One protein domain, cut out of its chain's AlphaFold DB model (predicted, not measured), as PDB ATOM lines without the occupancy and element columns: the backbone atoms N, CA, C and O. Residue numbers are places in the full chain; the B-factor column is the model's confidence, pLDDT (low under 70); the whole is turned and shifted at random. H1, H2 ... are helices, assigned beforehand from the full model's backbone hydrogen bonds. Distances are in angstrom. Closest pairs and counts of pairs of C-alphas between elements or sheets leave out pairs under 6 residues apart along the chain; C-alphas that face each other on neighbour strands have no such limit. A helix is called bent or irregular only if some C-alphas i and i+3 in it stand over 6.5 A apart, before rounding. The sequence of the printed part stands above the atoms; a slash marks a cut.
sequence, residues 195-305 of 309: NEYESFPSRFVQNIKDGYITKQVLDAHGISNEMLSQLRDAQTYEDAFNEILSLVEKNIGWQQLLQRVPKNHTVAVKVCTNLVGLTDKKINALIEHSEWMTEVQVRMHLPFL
ATOM      1  N   ASN A 195      -4.874  50.008  23.856       83.94
ATOM      2  CA  ASN A 195      -4.579  50.930  22.754       83.94
ATOM      3  C   ASN A 195      -3.178  51.573  22.809       83.94
ATOM      4  O   ASN A 195      -2.777  52.196  21.835       83.94
ATOM      5  N   GLU A 196      -2.438  51.426  23.908       87.56
ATOM      6  CA  GLU A 196      -1.060  51.928  24.068       87.56
ATOM      7  C   GLU A 196      -0.040  50.933  23.490       87.56
ATOM      8  O   GLU A 196       0.833  50.420  24.198       87.56
ATOM      9  N   TYR A 197      -0.200  50.608  22.208       88.50
ATOM     10  CA  TYR A 197       0.518  49.528  21.532       88.50
ATOM     11  C   TYR A 197       2.035  49.650  21.639       88.50
ATOM     12  O   TYR A 197       2.719  48.667  21.913       88.50
ATOM     13  N   GLU A 198       2.556  50.863  21.498       88.81
ATOM     14  CA  GLU A 198       3.983  51.171  21.490       88.81
ATOM     15  C   GLU A 198       4.660  50.863  22.835       88.81
ATOM     16  O   GLU A 198       5.865  50.632  22.887       88.81
ATOM     17  N   SER A 199       3.890  50.815  23.927       92.62
ATOM     18  CA  SER A 199       4.399  50.568  25.281       92.62
ATOM     19  C   SER A 199       4.466  49.088  25.668       92.62
ATOM     20  O   SER A 199       4.890  48.756  26.774       92.62
ATOM     21  N   PHE A 200       4.019  48.169  24.812       94.56
ATOM     22  CA  PHE A 200       3.931  46.759  25.193       94.56
ATOM     23  C   PHE A 200       5.270  46.109  25.545       94.56
ATOM     24  O   PHE A 200       5.332  45.501  26.619       94.56
ATOM     25  N   PRO A 201       6.347  46.266  24.756       96.81
ATOM     26  CA  PRO A 201       7.640  45.702  25.129       96.81
ATOM     27  C   PRO A 201       8.171  46.291  26.442       96.81
ATOM     28  O   PRO A 201       8.594  45.547  27.323       96.81
ATOM     29  N   SER A 202       8.066  47.607  26.642       96.88
ATOM     30  CA  SER A 202       8.553  48.256  27.867       96.88
ATOM     31  C   SER A 202       7.770  47.818  29.111       96.88
ATOM     32  O   SER A 202       8.363  47.519  30.148       96.88
ATOM     33  N   ARG A 203       6.444  47.673  29.005       95.50
ATOM     34  CA  ARG A 203       5.598  47.109  30.072       95.50
ATOM     35  C   ARG A 203       5.896  45.635  30.330       95.50
ATOM     36  O   ARG A 203       5.832  45.189  31.474       95.50
ATOM     37  N   PHE A 204       6.240  44.870  29.296       96.75
ATOM     38  CA  PHE A 204       6.685  43.492  29.460       96.75
ATOM     39  C   PHE A 204       7.978  43.426  30.286       96.75
ATOM     40  O   PHE A 204       8.023  42.667  31.249       96.75
ATOM     41  N   VAL A 205       8.970  44.283  30.014       97.88
ATOM     42  CA  VAL A 205      10.206  44.364  30.820       97.88
ATOM     43  C   VAL A 205       9.925  44.767  32.275       97.88
ATOM     44  O   VAL A 205      10.508  44.196  33.196       97.88
ATOM     45  N   GLN A 206       8.972  45.672  32.522       96.12
ATOM     46  CA  GLN A 206       8.525  45.986  33.891       96.12
ATOM     47  C   GLN A 206       7.950  44.746  34.598       96.12
ATOM     48  O   GLN A 206       8.330  44.441  35.726       96.12
ATOM     49  N   ASN A 207       7.123  43.957  33.908       94.50
ATOM     50  CA  ASN A 207       6.585  42.712  34.464       94.50
ATOM     51  C   ASN A 207       7.672  41.655  34.744       94.50
ATOM     52  O   ASN A 207       7.502  40.821  35.638       94.50
ATOM     53  N   ILE A 208       8.783  41.667  33.994       95.62
ATOM     54  CA  ILE A 208       9.957  40.826  34.274       95.62
ATOM     55  C   ILE A 208      10.602  41.247  35.597       95.62
ATOM     56  O   ILE A 208      10.821  40.398  36.468       95.62
ATOM     57  N   LYS A 209      10.857  42.550  35.774       94.81
ATOM     58  CA  LYS A 209      11.415  43.113  37.015       94.81
ATOM     59  C   LYS A 209      10.587  42.699  38.229       94.81
ATOM     60  O   LYS A 209      11.144  42.164  39.192       94.81
ATOM     61  N   ASP A 210       9.271  42.862  38.121       92.06
ATOM     62  CA  ASP A 210       8.304  42.571  39.181       92.06
ATOM     63  C   ASP A 210       8.120  41.064  39.454       92.06
ATOM     64  O   ASP A 210       7.481  40.676  40.430       92.06
ATOM     65  N   GLY A 211       8.706  40.188  38.626       90.81
ATOM     66  CA  GLY A 211       8.679  38.737  38.833       90.81
ATOM     67  C   GLY A 211       7.370  38.060  38.415       90.81
ATOM     68  O   GLY A 211       7.059  36.971  38.901       90.81
ATOM     69  N   TYR A 212       6.604  38.682  37.514       91.44
ATOM     70  CA  TYR A 212       5.358  38.119  36.979       91.44
ATOM     71  C   TYR A 212       5.563  37.244  35.735       91.44
ATOM     72  O   TYR A 212       4.654  36.503  35.334       91.44
ATOM     73  N   ILE A 213       6.745  37.320  35.121       93.44
ATOM     74  CA  ILE A 213       7.138  36.509  33.966       93.44
ATOM     75  C   ILE A 213       7.894  35.271  34.446       93.44
ATOM     76  O   ILE A 213       8.794  35.363  35.277       93.44
ATOM     77  N   THR A 214       7.492  34.109  33.936       92.31
ATOM     78  CA  THR A 214       8.019  32.813  34.370       92.31
ATOM     79  C   THR A 214       9.387  32.536  33.780       92.31
ATOM     80  O   THR A 214       9.692  32.994  32.675       92.31
ATOM     81  N   LYS A 215      10.196  31.724  34.467       92.25
ATOM     82  CA  LYS A 215      11.535  31.369  33.981       92.25
ATOM     83  C   LYS A 215      11.517  30.794  32.560       92.25
ATOM     84  O   LYS A 215      12.327  31.197  31.737       92.25
ATOM     85  N   GLN A 216      10.540  29.943  32.239       92.75
ATOM     86  CA  GLN A 216      10.382  29.379  30.891       92.75
ATOM     87  C   GLN A 216      10.289  30.466  29.803       92.75
ATOM     88  O   GLN A 216      10.845  30.310  28.717       92.75
ATOM     89  N   VAL A 217       9.580  31.566  30.077       94.94
ATOM     90  CA  VAL A 217       9.434  32.682  29.133       94.94
ATOM     91  C   VAL A 217      10.726  33.496  29.052       94.94
ATOM     92  O   VAL A 217      11.139  33.856  27.953       94.94
ATOM     93  N   LEU A 218      11.388  33.744  30.187       95.94
ATOM     94  CA  LEU A 218      12.680  34.445  30.239       95.94
ATOM     95  C   LEU A 218      13.751  33.697  29.437       95.94
ATOM     96  O   LEU A 218      14.391  34.288  28.568       95.94
ATOM     97  N   ASP A 219      13.864  32.385  29.655       95.00
ATOM     98  CA  ASP A 219      14.788  31.501  28.944       95.00
ATOM     99  C   ASP A 219      14.496  31.509  27.433       95.00
ATOM    100  O   ASP A 219      15.409  31.566  26.609       95.00
ATOM    101  N   ALA A 220      13.217  31.524  27.037       95.38
ATOM    102  CA  ALA A 220      12.828  31.570  25.629       95.38
ATOM    103  C   ALA A 220      13.203  32.888  24.925       95.38
ATOM    104  O   ALA A 220      13.402  32.868  23.703       95.38
ATOM    105  N   HIS A 221      13.319  33.986  25.681       96.69
ATOM    106  CA  HIS A 221      13.848  35.278  25.227       96.69
ATOM    107  C   HIS A 221      15.369  35.414  25.410       96.69
ATOM    108  O   HIS A 221      15.941  36.404  24.964       96.69
ATOM    109  N   GLY A 222      16.039  34.433  26.025       95.81
ATOM    110  CA  GLY A 222      17.482  34.472  26.275       95.81
ATOM    111  C   GLY A 222      17.898  35.445  27.381       95.81
ATOM    112  O   GLY A 222      19.018  35.944  27.357       95.81
ATOM    113  N   ILE A 223      17.006  35.741  28.330       97.19
ATOM    114  CA  ILE A 223      17.280  36.662  29.439       97.19
ATOM    115  C   ILE A 223      17.977  35.892  30.565       97.19
ATOM    116  O   ILE A 223      17.386  34.985  31.152       97.19
ATOM    117  N   SER A 224      19.227  36.250  30.875       96.62
ATOM    118  CA  SER A 224      20.025  35.554  31.893       96.62
ATOM    119  C   SER A 224      19.686  35.989  33.326       96.62
ATOM    120  O   SER A 224      19.099  37.046  33.572       96.62
ATOM    121  N   ASN A 225      20.108  35.185  34.309       95.38
ATOM    122  CA  ASN A 225      19.973  35.546  35.724       95.38
ATOM    123  C   ASN A 225      20.828  36.768  36.107       95.38
ATOM    124  O   ASN A 225      20.448  37.492  37.033       95.38
ATOM    125  N   GLU A 226      21.953  37.017  35.419       96.12
ATOM    126  CA  GLU A 226      22.734  38.243  35.629       96.12
ATOM    127  C   GLU A 226      21.929  39.470  35.195       96.12
ATOM    128  O   GLU A 226      21.766  40.393  35.994       96.12
ATOM    129  N   MET A 227      21.328  39.433  33.996       97.19
ATOM    130  CA  MET A 227      20.476  40.519  33.491       97.19
ATOM    131  C   MET A 227      19.304  40.798  34.444       97.19
ATOM    132  O   MET A 227      18.990  41.949  34.743       97.19
ATOM    133  N   LEU A 228      18.671  39.746  34.983       96.00
ATOM    134  CA  LEU A 228      17.588  39.886  35.965       96.00
ATOM    135  C   LEU A 228      18.051  40.516  37.281       96.00
ATOM    136  O   LEU A 228      17.306  41.290  37.884       96.00
ATOM    137  N   SER A 229      19.253  40.171  37.741       96.31
ATOM    138  CA  SER A 229      19.839  40.757  38.949       96.31
ATOM    139  C   SER A 229      20.101  42.249  38.748       96.31
ATOM    140  O   SER A 229      19.703  43.053  39.587       96.31
ATOM    141  N   GLN A 230      20.661  42.626  37.597       97.00
ATOM    142  CA  GLN A 230      20.919  44.021  37.238       97.00
ATOM    143  C   GLN A 230      19.629  44.834  37.044       97.00
ATOM    144  O   GLN A 230      19.556  45.983  37.472       97.00
ATOM    145  N   LEU A 231      18.577  44.233  36.476       96.88
ATOM    146  CA  LEU A 231      17.264  44.872  36.316       96.88
ATOM    147  C   LEU A 231      16.581  45.180  37.665       96.88
ATOM    148  O   LEU A 231      15.700  46.040  37.749       96.88
ATOM    149  N   ARG A 232      16.940  44.464  38.733       95.56
ATOM    150  CA  ARG A 232      16.387  44.670  40.081       95.56
ATOM    151  C   ARG A 232      17.242  45.587  40.949       95.56
ATOM    152  O   ARG A 232      16.728  46.096  41.944       95.56
ATOM    153  N   ASP A 233      18.495  45.808  40.575       95.75
ATOM    154  CA  ASP A 233      19.390  46.735  41.253       95.75
ATOM    155  C   ASP A 233      19.133  48.184  40.810       95.75
ATOM    156  O   ASP A 233      18.926  48.470  39.634       95.75
ATOM    157  N   ALA A 234      19.119  49.114  41.766       93.94
ATOM    158  CA  ALA A 234      18.768  50.505  41.499       93.94
ATOM    159  C   ALA A 234      19.828  51.259  40.678       93.94
ATOM    160  O   ALA A 234      19.471  52.206  39.983       93.94
ATOM    161  N   GLN A 235      21.105  50.869  40.764       95.94
ATOM    162  CA  GLN A 235      22.203  51.535  40.061       95.94
ATOM    163  C   GLN A 235      22.302  51.069  38.609       95.94
ATOM    164  O   GLN A 235      22.574  51.879  37.732       95.94
ATOM    165  N   THR A 236      22.045  49.785  38.349       95.94
ATOM    166  CA  THR A 236      22.143  49.201  36.999       95.94
ATOM    167  C   THR A 236      20.805  49.099  36.265       95.94
ATOM    168  O   THR A 236      20.762  48.610  35.138       95.94
ATOM    169  N   TYR A 237      19.705  49.540  36.888       95.81
ATOM    170  CA  TYR A 237      18.349  49.383  36.358       95.81
ATOM    171  C   TYR A 237      18.187  49.928  34.938       95.81
ATOM    172  O   TYR A 237      17.612  49.246  34.098       95.81
ATOM    173  N   GLU A 238      18.642  51.154  34.680       96.69
ATOM    174  CA  GLU A 238      18.355  51.853  33.423       96.69
ATOM    175  C   GLU A 238      19.067  51.191  32.232       96.69
ATOM    176  O   GLU A 238      18.439  50.926  31.204       96.69
ATOM    177  N   ASP A 239      20.335  50.811  32.411       96.88
ATOM    178  CA  ASP A 239      21.116  50.081  31.409       96.88
ATOM    179  C   ASP A 239      20.528  48.688  31.148       96.88
ATOM    180  O   ASP A 239      20.242  48.338  30.001       96.88
ATOM    181  N   ALA A 240      20.251  47.924  32.212       97.19
ATOM    182  CA  ALA A 240      19.663  46.589  32.099       97.19
ATOM    183  C   ALA A 240      18.257  46.624  31.481       97.19
ATOM    184  O   ALA A 240      17.887  45.740  30.707       97.19
ATOM    185  N   PHE A 241      17.462  47.651  31.790       98.38
ATOM    186  CA  PHE A 241      16.142  47.845  31.197       98.38
ATOM    187  C   PHE A 241      16.242  48.036  29.684       98.38
ATOM    188  O   PHE A 241      15.533  47.360  28.940       98.38
ATOM    189  N   ASN A 242      17.132  48.919  29.223       98.06
ATOM    190  CA  ASN A 242      17.322  49.199  27.800       98.06
ATOM    191  C   ASN A 242      17.914  48.000  27.042       98.06
ATOM    192  O   ASN A 242      17.504  47.720  25.910       98.06
ATOM    193  N   GLU A 243      18.832  47.264  27.670       98.12
ATOM    194  CA  GLU A 243      19.401  46.033  27.119       98.12
ATOM    195  C   GLU A 243      18.319  44.960  26.921       98.12
ATOM    196  O   GLU A 243      18.137  44.446  25.813       98.12
ATOM    197  N   ILE A 244      17.545  44.664  27.971       98.31
ATOM    198  CA  ILE A 244      16.474  43.662  27.918       98.31
ATOM    199  C   ILE A 244      15.367  44.105  26.959       98.31
ATOM    200  O   ILE A 244      14.857  43.278  26.202       98.31
ATOM    201  N   LEU A 245      15.005  45.391  26.944       98.44
ATOM    202  CA  LEU A 245      14.021  45.933  26.009       98.44
ATOM    203  C   LEU A 245      14.451  45.689  24.561       98.44
ATOM    204  O   LEU A 245      13.681  45.125  23.786       98.44
ATOM    205  N   SER A 246      15.695  46.030  24.221       98.12
ATOM    206  CA  SER A 246      16.244  45.825  22.876       98.12
ATOM    207  C   SER A 246      16.249  44.344  22.479       98.12
ATOM    208  O   SER A 246      15.920  43.994  21.342       98.12
ATOM    209  N   LEU A 247      16.586  43.457  23.421       98.00
ATOM    210  CA  LEU A 247      16.554  42.008  23.216       98.00
ATOM    211  C   LEU A 247      15.128  41.499  22.961       98.00
ATOM    212  O   LEU A 247      14.899  40.772  21.992       98.00
ATOM    213  N   VAL A 248      14.163  41.902  23.792       97.69
ATOM    214  CA  VAL A 248      12.748  41.534  23.641       97.69
ATOM    215  C   VAL A 248      12.208  42.037  22.308       97.69
ATOM    216  O   VAL A 248      11.630  41.253  21.556       97.69
ATOM    217  N   GLU A 249      12.429  43.310  21.970       97.81
ATOM    218  CA  GLU A 249      11.973  43.904  20.712       97.81
ATOM    219  C   GLU A 249      12.529  43.166  19.492       97.81
ATOM    220  O   GLU A 249      11.794  42.887  18.537       97.81
ATOM    221  N   LYS A 250      13.811  42.790  19.534       97.38
ATOM    222  CA  LYS A 250      14.435  41.967  18.497       97.38
ATOM    223  C   LYS A 250      13.758  40.600  18.388       97.38
ATOM    224  O   LYS A 250      13.380  40.203  17.287       97.38
ATOM    225  N   ASN A 251      13.576  39.897  19.505       96.31
ATOM    226  CA  ASN A 251      13.024  38.539  19.529       96.31
ATOM    227  C   ASN A 251      11.576  38.474  19.036       96.31
ATOM    228  O   ASN A 251      11.196  37.518  18.363       96.31
ATOM    229  N   ILE A 252      10.771  39.493  19.339       96.31
ATOM    230  CA  ILE A 252       9.381  39.553  18.876       96.31
ATOM    231  C   ILE A 252       9.251  40.149  17.469       96.31
ATOM    232  O   ILE A 252       8.142  40.197  16.940       96.31
ATOM    233  N   GLY A 253      10.338  40.597  16.832       96.56
ATOM    234  CA  GLY A 253      10.286  41.255  15.523       96.56
ATOM    235  C   GLY A 253       9.523  42.582  15.562       96.56
ATOM    236  O   GLY A 253       8.711  42.869  14.680       96.56
ATOM    237  N   TRP A 254       9.752  43.389  16.601       96.88
ATOM    238  CA  TRP A 254       8.940  44.562  16.934       96.88
ATOM    239  C   TRP A 254       8.802  45.576  15.797       96.88
ATOM    240  O   TRP A 254       7.706  46.059  15.527       96.88
ATOM    241  N   GLN A 255       9.874  45.816  15.039       95.00
ATOM    242  CA  GLN A 255       9.855  46.734  13.893       95.00
ATOM    243  C   GLN A 255       8.824  46.339  12.821       95.00
ATOM    244  O   GLN A 255       8.177  47.199  12.229       95.00
ATOM    245  N   GLN A 256       8.619  45.039  12.591       95.00
ATOM    246  CA  GLN A 256       7.626  44.537  11.631       95.00
ATOM    247  C   GLN A 256       6.203  44.620  12.195       95.00
ATOM    248  O   GLN A 256       5.241  44.802  11.448       95.00
ATOM    249  N   LEU A 257       6.058  44.481  13.516       95.56
ATOM    250  CA  LEU A 257       4.780  44.622  14.211       95.56
ATOM    251  C   LEU A 257       4.318  46.083  14.212       95.56
ATOM    252  O   LEU A 257       3.153  46.339  13.914       95.56
ATOM    253  N   LEU A 258       5.225  47.040  14.435       94.19
ATOM    254  CA  LEU A 258       4.925  48.476  14.400       94.19
ATOM    255  C   LEU A 258       4.350  48.937  13.050       94.19
ATOM    256  O   LEU A 258       3.455  49.778  13.005       94.19
ATOM    257  N   GLN A 259       4.794  48.343  11.940       93.25
ATOM    258  CA  GLN A 259       4.281  48.670  10.601       93.25
ATOM    259  C   GLN A 259       2.822  48.235  10.378       93.25
ATOM    260  O   GLN A 259       2.146  48.765   9.494       93.25
ATOM    261  N   ARG A 260       2.334  47.271  11.169       93.50
ATOM    262  CA  ARG A 260       0.999  46.665  11.049       93.50
ATOM    263  C   ARG A 260       0.073  47.018  12.215       93.50
ATOM    264  O   ARG A 260      -0.935  46.346  12.406       93.50
ATOM    265  N   VAL A 261       0.411  48.049  12.992       92.69
ATOM    266  CA  VAL A 261      -0.408  48.493  14.127       92.69
ATOM    267  C   VAL A 261      -1.849  48.783  13.674       92.69
ATOM    268  O   VAL A 261      -2.033  49.459  12.653       92.69
ATOM    269  N   PRO A 262      -2.872  48.315  14.421       92.81
ATOM    270  CA  PRO A 262      -4.267  48.495  14.049       92.81
ATOM    271  C   PRO A 262      -4.656  49.966  13.884       92.81
ATOM    272  O   PRO A 262      -4.654  50.742  14.840       92.81
ATOM    273  N   LYS A 263      -5.082  50.352  12.681       91.12
ATOM    274  CA  LYS A 263      -5.475  51.734  12.355       91.12
ATOM    275  C   LYS A 263      -6.910  52.042  12.765       91.12
ATOM    276  O   LYS A 263      -7.255  53.185  13.058       91.12
ATOM    277  N   ASN A 264      -7.769  51.023  12.796       90.62
ATOM    278  CA  ASN A 264      -9.204  51.178  13.030       90.62
ATOM    279  C   ASN A 264      -9.639  50.815  14.455       90.62
ATOM    280  O   ASN A 264     -10.818  50.536  14.684       90.62
ATOM    281  N   HIS A 265      -8.733  50.857  15.435       90.38
ATOM    282  CA  HIS A 265      -9.058  50.491  16.815       90.38
ATOM    283  C   HIS A 265     -10.248  51.288  17.384       90.38
ATOM    284  O   HIS A 265     -11.141  50.724  18.015       90.38
ATOM    285  N   THR A 266     -10.352  52.584  17.065       91.19
ATOM    286  CA  THR A 266     -11.488  53.431  17.483       91.19
ATOM    287  C   THR A 266     -12.841  52.965  16.931       91.19
ATOM    288  O   THR A 266     -13.883  53.254  17.525       91.19
ATOM    289  N   VAL A 267     -12.852  52.249  15.802       91.88
ATOM    290  CA  VAL A 267     -14.048  51.603  15.245       91.88
ATOM    291  C   VAL A 267     -14.329  50.303  15.990       91.88
ATOM    292  O   VAL A 267     -15.477  50.076  16.373       91.88
ATOM    293  N   ALA A 268     -13.295  49.495  16.240       90.44
ATOM    294  CA  ALA A 268     -13.395  48.221  16.949       90.44
ATOM    295  C   ALA A 268     -14.001  48.398  18.353       90.44
ATOM    296  O   ALA A 268     -15.015  47.778  18.671       90.44
ATOM    297  N   VAL A 269     -13.495  49.348  19.150       89.19
ATOM    298  CA  VAL A 269     -14.017  49.636  20.503       89.19
ATOM    299  C   VAL A 269     -15.435  50.214  20.505       89.19
ATOM    300  O   VAL A 269     -16.109  50.235  21.534       89.19
ATOM    301  N   LYS A 270     -15.933  50.718  19.369       88.19
ATOM    302  CA  LYS A 270     -17.311  51.222  19.232       88.19
ATOM    303  C   LYS A 270     -18.307  50.135  18.839       88.19
ATOM    304  O   LYS A 270     -19.506  50.417  18.832       88.19
ATOM    305  N   VAL A 271     -17.853  48.920  18.529       86.31
ATOM    306  CA  VAL A 271     -18.757  47.802  18.259       86.31
ATOM    307  C   VAL A 271     -19.546  47.465  19.526       86.31
ATOM    308  O   VAL A 271     -18.991  47.346  20.615       86.31
ATOM    309  N   CYS A 272     -20.866  47.358  19.379       76.06
ATOM    310  CA  CYS A 272     -21.782  46.976  20.451       76.06
ATOM    311  C   CYS A 272     -22.246  45.533  20.246       76.06
ATOM    312  O   CYS A 272     -22.311  45.050  19.119       76.06
ATOM    313  N   THR A 273     -22.657  44.882  21.328       71.12
ATOM    314  CA  THR A 273     -23.187  43.510  21.353       71.12
ATOM    315  C   THR A 273     -24.712  43.462  21.179       71.12
ATOM    316  O   THR A 273     -25.395  42.627  21.769       71.12
ATOM    317  N   ASN A 274     -25.281  44.390  20.403       70.12
ATOM    318  CA  ASN A 274     -26.719  44.394  20.133       70.12
ATOM    319  C   ASN A 274     -27.086  43.380  19.031       70.12
ATOM    320  O   ASN A 274     -26.225  42.772  18.406       70.12
ATOM    321  N   LEU A 275     -28.384  43.191  18.790       68.44
ATOM    322  CA  LEU A 275     -28.888  42.243  17.784       68.44
ATOM    323  C   LEU A 275     -28.793  42.769  16.335       68.44
ATOM    324  O   LEU A 275     -29.436  42.219  15.445       68.44
ATOM    325  N   VAL A 276     -28.038  43.846  16.088       76.50
ATOM    326  CA  VAL A 276     -27.874  44.433  14.751       76.50
ATOM    327  C   VAL A 276     -26.609  43.874  14.111       76.50
ATOM    328  O   VAL A 276     -25.543  43.878  14.722       76.50
ATOM    329  N   GLY A 277     -26.724  43.425  12.861       81.88
ATOM    330  CA  GLY A 277     -25.587  42.935  12.087       81.88
ATOM    331  C   GLY A 277     -24.441  43.950  12.016       81.88
ATOM    332  O   GLY A 277     -24.652  45.163  11.921       81.88
ATOM    333  N   LEU A 278     -23.209  43.446  12.074       90.00
ATOM    334  CA  LEU A 278     -22.011  44.262  11.923       90.00
ATOM    335  C   LEU A 278     -21.743  44.523  10.439       90.00
ATOM    336  O   LEU A 278     -21.946  43.652   9.602       90.00
ATOM    337  N   THR A 279     -21.273  45.727  10.122       93.06
ATOM    338  CA  THR A 279     -20.778  46.045   8.779       93.06
ATOM    339  C   THR A 279     -19.379  45.467   8.586       93.06
ATOM    340  O   THR A 279     -18.635  45.343   9.561       93.06
ATOM    341  N   ASP A 280     -18.967  45.226   7.342       94.81
ATOM    342  CA  ASP A 280     -17.621  44.718   7.027       94.81
ATOM    343  C   ASP A 280     -16.516  45.586   7.633       94.81
ATOM    344  O   ASP A 280     -15.552  45.080   8.195       94.81
ATOM    345  N   LYS A 281     -16.697  46.914   7.639       94.62
ATOM    346  CA  LYS A 281     -15.769  47.846   8.297       94.62
ATOM    347  C   LYS A 281     -15.586  47.541   9.790       94.62
ATOM    348  O   LYS A 281     -14.473  47.635  10.296       94.62
ATOM    349  N   LYS A 282     -16.667  47.211  10.506       93.50
ATOM    350  CA  LYS A 282     -16.611  46.858  11.935       93.50
ATOM    351  C   LYS A 282     -15.970  45.489  12.141       93.50
ATOM    352  O   LYS A 282     -15.171  45.342  13.056       93.50
ATOM    353  N   ILE A 283     -16.309  44.521  11.288       93.25
ATOM    354  CA  ILE A 283     -15.743  43.168  11.327       93.25
ATOM    355  C   ILE A 283     -14.230  43.230  11.093       93.25
ATOM    356  O   ILE A 283     -13.467  42.762  11.930       93.25
ATOM    357  N   ASN A 284     -13.792  43.904  10.030       95.19
ATOM    358  CA  ASN A 284     -12.378  44.045   9.693       95.19
ATOM    359  C   ASN A 284     -11.597  44.798  10.775       95.19
ATOM    360  O   ASN A 284     -10.481  44.406  11.083       95.19
ATOM    361  N   ALA A 285     -12.184  45.820  11.408       94.56
ATOM    362  CA  ALA A 285     -11.538  46.513  12.525       94.56
ATOM    363  C   ALA A 285     -11.325  45.603  13.752       94.56
ATOM    364  O   ALA A 285     -10.302  45.711  14.426       94.56
ATOM    365  N   LEU A 286     -12.277  44.708  14.051       93.00
ATOM    366  CA  LEU A 286     -12.131  43.715  15.122       93.00
ATOM    367  C   LEU A 286     -11.064  42.670  14.779       93.00
ATOM    368  O   LEU A 286     -10.271  42.318  15.651       93.00
ATOM    369  N   ILE A 287     -11.038  42.195  13.529       93.75
ATOM    370  CA  ILE A 287     -10.035  41.237  13.041       93.75
ATOM    371  C   ILE A 287      -8.638  41.854  13.120       93.75
ATOM    372  O   ILE A 287      -7.778  41.279  13.774       93.75
ATOM    373  N   GLU A 288      -8.446  43.047  12.545       93.94
ATOM    374  CA  GLU A 288      -7.172  43.781  12.530       93.94
ATOM    375  C   GLU A 288      -6.599  43.934  13.946       93.94
ATOM    376  O   GLU A 288      -5.436  43.623  14.195       93.94
ATOM    377  N   HIS A 289      -7.435  44.362  14.897       93.38
ATOM    378  CA  HIS A 289      -7.023  44.492  16.290       93.38
ATOM    379  C   HIS A 289      -6.667  43.143  16.926       93.38
ATOM    380  O   HIS A 289      -5.610  43.013  17.543       93.38
ATOM    381  N   SER A 290      -7.548  42.150  16.788       93.44
ATOM    382  CA  SER A 290      -7.398  40.855  17.450       93.44
ATOM    383  C   SER A 290      -6.191  40.075  16.929       93.44
ATOM    384  O   SER A 290      -5.455  39.489  17.721       93.44
ATOM    385  N   GLU A 291      -5.965  40.093  15.616       94.50
ATOM    386  CA  GLU A 291      -4.830  39.443  14.962       94.50
ATOM    387  C   GLU A 291      -3.511  40.026  15.469       94.50
ATOM    388  O   GLU A 291      -2.685  39.298  16.021       94.50
ATOM    389  N   TRP A 292      -3.356  41.351  15.373       95.44
ATOM    390  CA  TRP A 292      -2.137  42.030  15.799       95.44
ATOM    391  C   TRP A 292      -1.874  41.844  17.298       95.44
ATOM    392  O   TRP A 292      -0.769  41.482  17.698       95.44
ATOM    393  N   MET A 293      -2.901  42.025  18.137       95.06
ATOM    394  CA  MET A 293      -2.774  41.869  19.587       95.06
ATOM    395  C   MET A 293      -2.374  40.443  19.964       95.06
ATOM    396  O   MET A 293      -1.477  40.246  20.781       95.06
ATOM    397  N   THR A 294      -3.019  39.444  19.359       95.62
ATOM    398  CA  THR A 294      -2.708  38.037  19.623       95.62
ATOM    399  C   THR A 294      -1.273  37.720  19.215       95.62
ATOM    400  O   THR A 294      -0.552  37.094  19.987       95.62
ATOM    401  N   GLU A 295      -0.829  38.195  18.050       95.94
ATOM    402  CA  GLU A 295       0.539  37.987  17.574       95.94
ATOM    403  C   GLU A 295       1.574  38.566  18.552       95.94
ATOM    404  O   GLU A 295       2.502  37.863  18.960       95.94
ATOM    405  N   VAL A 296       1.387  39.813  18.996       95.94
ATOM    406  CA  VAL A 296       2.275  40.472  19.966       95.94
ATOM    407  C   VAL A 296       2.301  39.721  21.297       95.94
ATOM    408  O   VAL A 296       3.369  39.420  21.832       95.94
ATOM    409  N   GLN A 297       1.130  39.370  21.826       95.88
ATOM    410  CA  GLN A 297       0.997  38.735  23.136       95.88
ATOM    411  C   GLN A 297       1.549  37.308  23.141       95.88
ATOM    412  O   GLN A 297       2.227  36.926  24.094       95.88
ATOM    413  N   VAL A 298       1.346  36.537  22.069       96.69
ATOM    414  CA  VAL A 298       1.938  35.200  21.924       96.69
ATOM    415  C   VAL A 298       3.459  35.293  21.788       96.69
ATOM    416  O   VAL A 298       4.160  34.566  22.484       96.69
ATOM    417  N   ARG A 299       3.993  36.215  20.973       96.69
ATOM    418  CA  ARG A 299       5.450  36.401  20.837       96.69
ATOM    419  C   ARG A 299       6.120  36.830  22.149       96.69
ATOM    420  O   ARG A 299       7.250  36.429  22.401       96.69
ATOM    421  N   MET A 300       5.446  37.611  22.995       96.06
ATOM    422  CA  MET A 300       5.989  38.019  24.300       96.06
ATOM    423  C   MET A 300       5.824  36.942  25.377       96.06
ATOM    424  O   MET A 300       6.790  36.608  26.058       96.06
ATOM    425  N   HIS A 301       4.619  36.389  25.543       95.69
ATOM    426  CA  HIS A 301       4.273  35.557  26.701       95.69
ATOM    427  C   HIS A 301       4.325  34.052  26.440       95.69
ATOM    428  O   HIS A 301       4.482  33.290  27.390       95.69
ATOM    429  N   LEU A 302       4.200  33.616  25.185       95.88
ATOM    430  CA  LEU A 302       4.211  32.205  24.789       95.88
ATOM    431  C   LEU A 302       5.142  31.948  23.576       95.88
ATOM    432  O   LEU A 302       4.754  31.218  22.660       95.88
ATOM    433  N   PRO A 303       6.369  32.515  23.525       95.38
ATOM    434  CA  PRO A 303       7.232  32.461  22.335       95.38
ATOM    435  C   PRO A 303       7.589  31.036  21.891       95.38
ATOM    436  O   PRO A 303       7.826  30.787  20.712       95.38
ATOM    437  N   PHE A 304       7.616  30.084  22.822       92.50
ATOM    438  CA  PHE A 304       7.889  28.672  22.549       92.50
ATOM    439  C   PHE A 304       6.793  27.989  21.716       92.50
ATOM    440  O   PHE A 304       7.092  27.007  21.052       92.50
ATOM    441  N   LEU A 305       5.559  28.515  21.672       92.69
ATOM    442  CA  LEU A 305       4.510  27.990  20.780       92.69
ATOM    443  C   LEU A 305       4.792  28.278  19.304       92.69
ATOM    444  O   LEU A 305       4.279  27.589  18.426       92.69
TER     445      LEU A 305
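This is residues 195 to 305 of the 309 residues of the protein "PNPLA domain-containing protein" of Prevotella copri (UniProt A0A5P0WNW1). A head of helices set at steep angles, in which H1, H3 and H4 touch one another and H2 sits beside the last residues of H4, is extended on one side by a long arm, the helix H7. From the head the chain runs outward through two short helices, H5 and H6, turns round in a long loop whose residues 273 to 278 stick out at the far end, and folds back along H7, whose last residues come near the head again. The printed part has 111 residues with seven named helices, H1 to H7 in that order, and no named strand; the class is all helix. It is loose, with a radius of gyration of the C-alphas of 17.1 A, and spans 55 by 27 by 25 A.

H1, residues 197 to 209, touches H4, residues 237 to 251, with residues 201 to 205 alone; the closest C-alphas are those of Ser 202 and Leu 245, 6.2 A apart. The two helices run opposite ways at a steep tilt of 57 degrees. H2, residues 215 to 221, and H4 only just touch, with 3 pairs of C-alphas within 8 A, the closest being those of His 221 and Val 248 at 6.5 A; of H4, residues 247 to 251 alone take part. H3, residues 225 to 232, touches H4 at a steep tilt of 55 degrees, opposite ways, with the closest C-alphas, those of Leu 231 and Tyr 237, 4.6 A apart. H3 also touches H1, about perpendicular at 75 degrees, but of H1 with residues 208 to 209 alone; the C-alphas of Lys 209 and Arg 232 are the closest, at 6.0 A. H4 is the hub, touching three helices. H5, residues 254 to 258, touches no helix but is near H1, where the closest C-alphas, those of Glu 198 and Leu 258, are 7.6 A apart. H6, residues 265 to 268, touches H7, residues 280 to 301, of which residues 282 to 289 alone take part; the closest C-alphas are those of Ala 268 and Leu 286, 5.0 A apart. H7 is close to but not clearly touching H1, at a shallow tilt of 26 degrees, the same way, with the C-alphas of Phe 204 and Met 300 closest at 7.6 A. H5 and H7 are also close but not clearly touching, with the C-alphas of Leu 257 and Val 296 closest at 7.5 A. H3 and H7 are apart, and so are H4 and H6. Each O i to N i+4 pair is within hydrogen-bond range in H2, H3, H4, H5 and H7, against 7 of 9 in H1, and H6 is too short for such a pair.

H1 begins at C-alpha 197, at (0.518, 49.528, 21.532), and measures 20.0 A from first to last C-alpha. It is irregular: C-alphas 198 and 201 are 7.5 A apart. H2 has 7 residues, and H3, with 8, measures 10.7 A. H4 measures 20.7 A and ends at C-alpha 251, at (13.024, 38.539, 19.529). H5 has 5 residues and H6 has 4. H7, the longest helix with 22 residues, measures 30.8 A and ends at C-alpha 301, at (4.273, 35.557, 26.701).

The two C-alphas farthest apart are those of Gln 235 and Val 276, at 56.6 A. The printed part has no cut. The link from H6 to H7, 11 residues, is long, and residues 273 to 278 stand free; the link from H5 to H6 is short and the other links are tight. The mean pLDDT of the printed part is 93.4, and residue 275 is under 70.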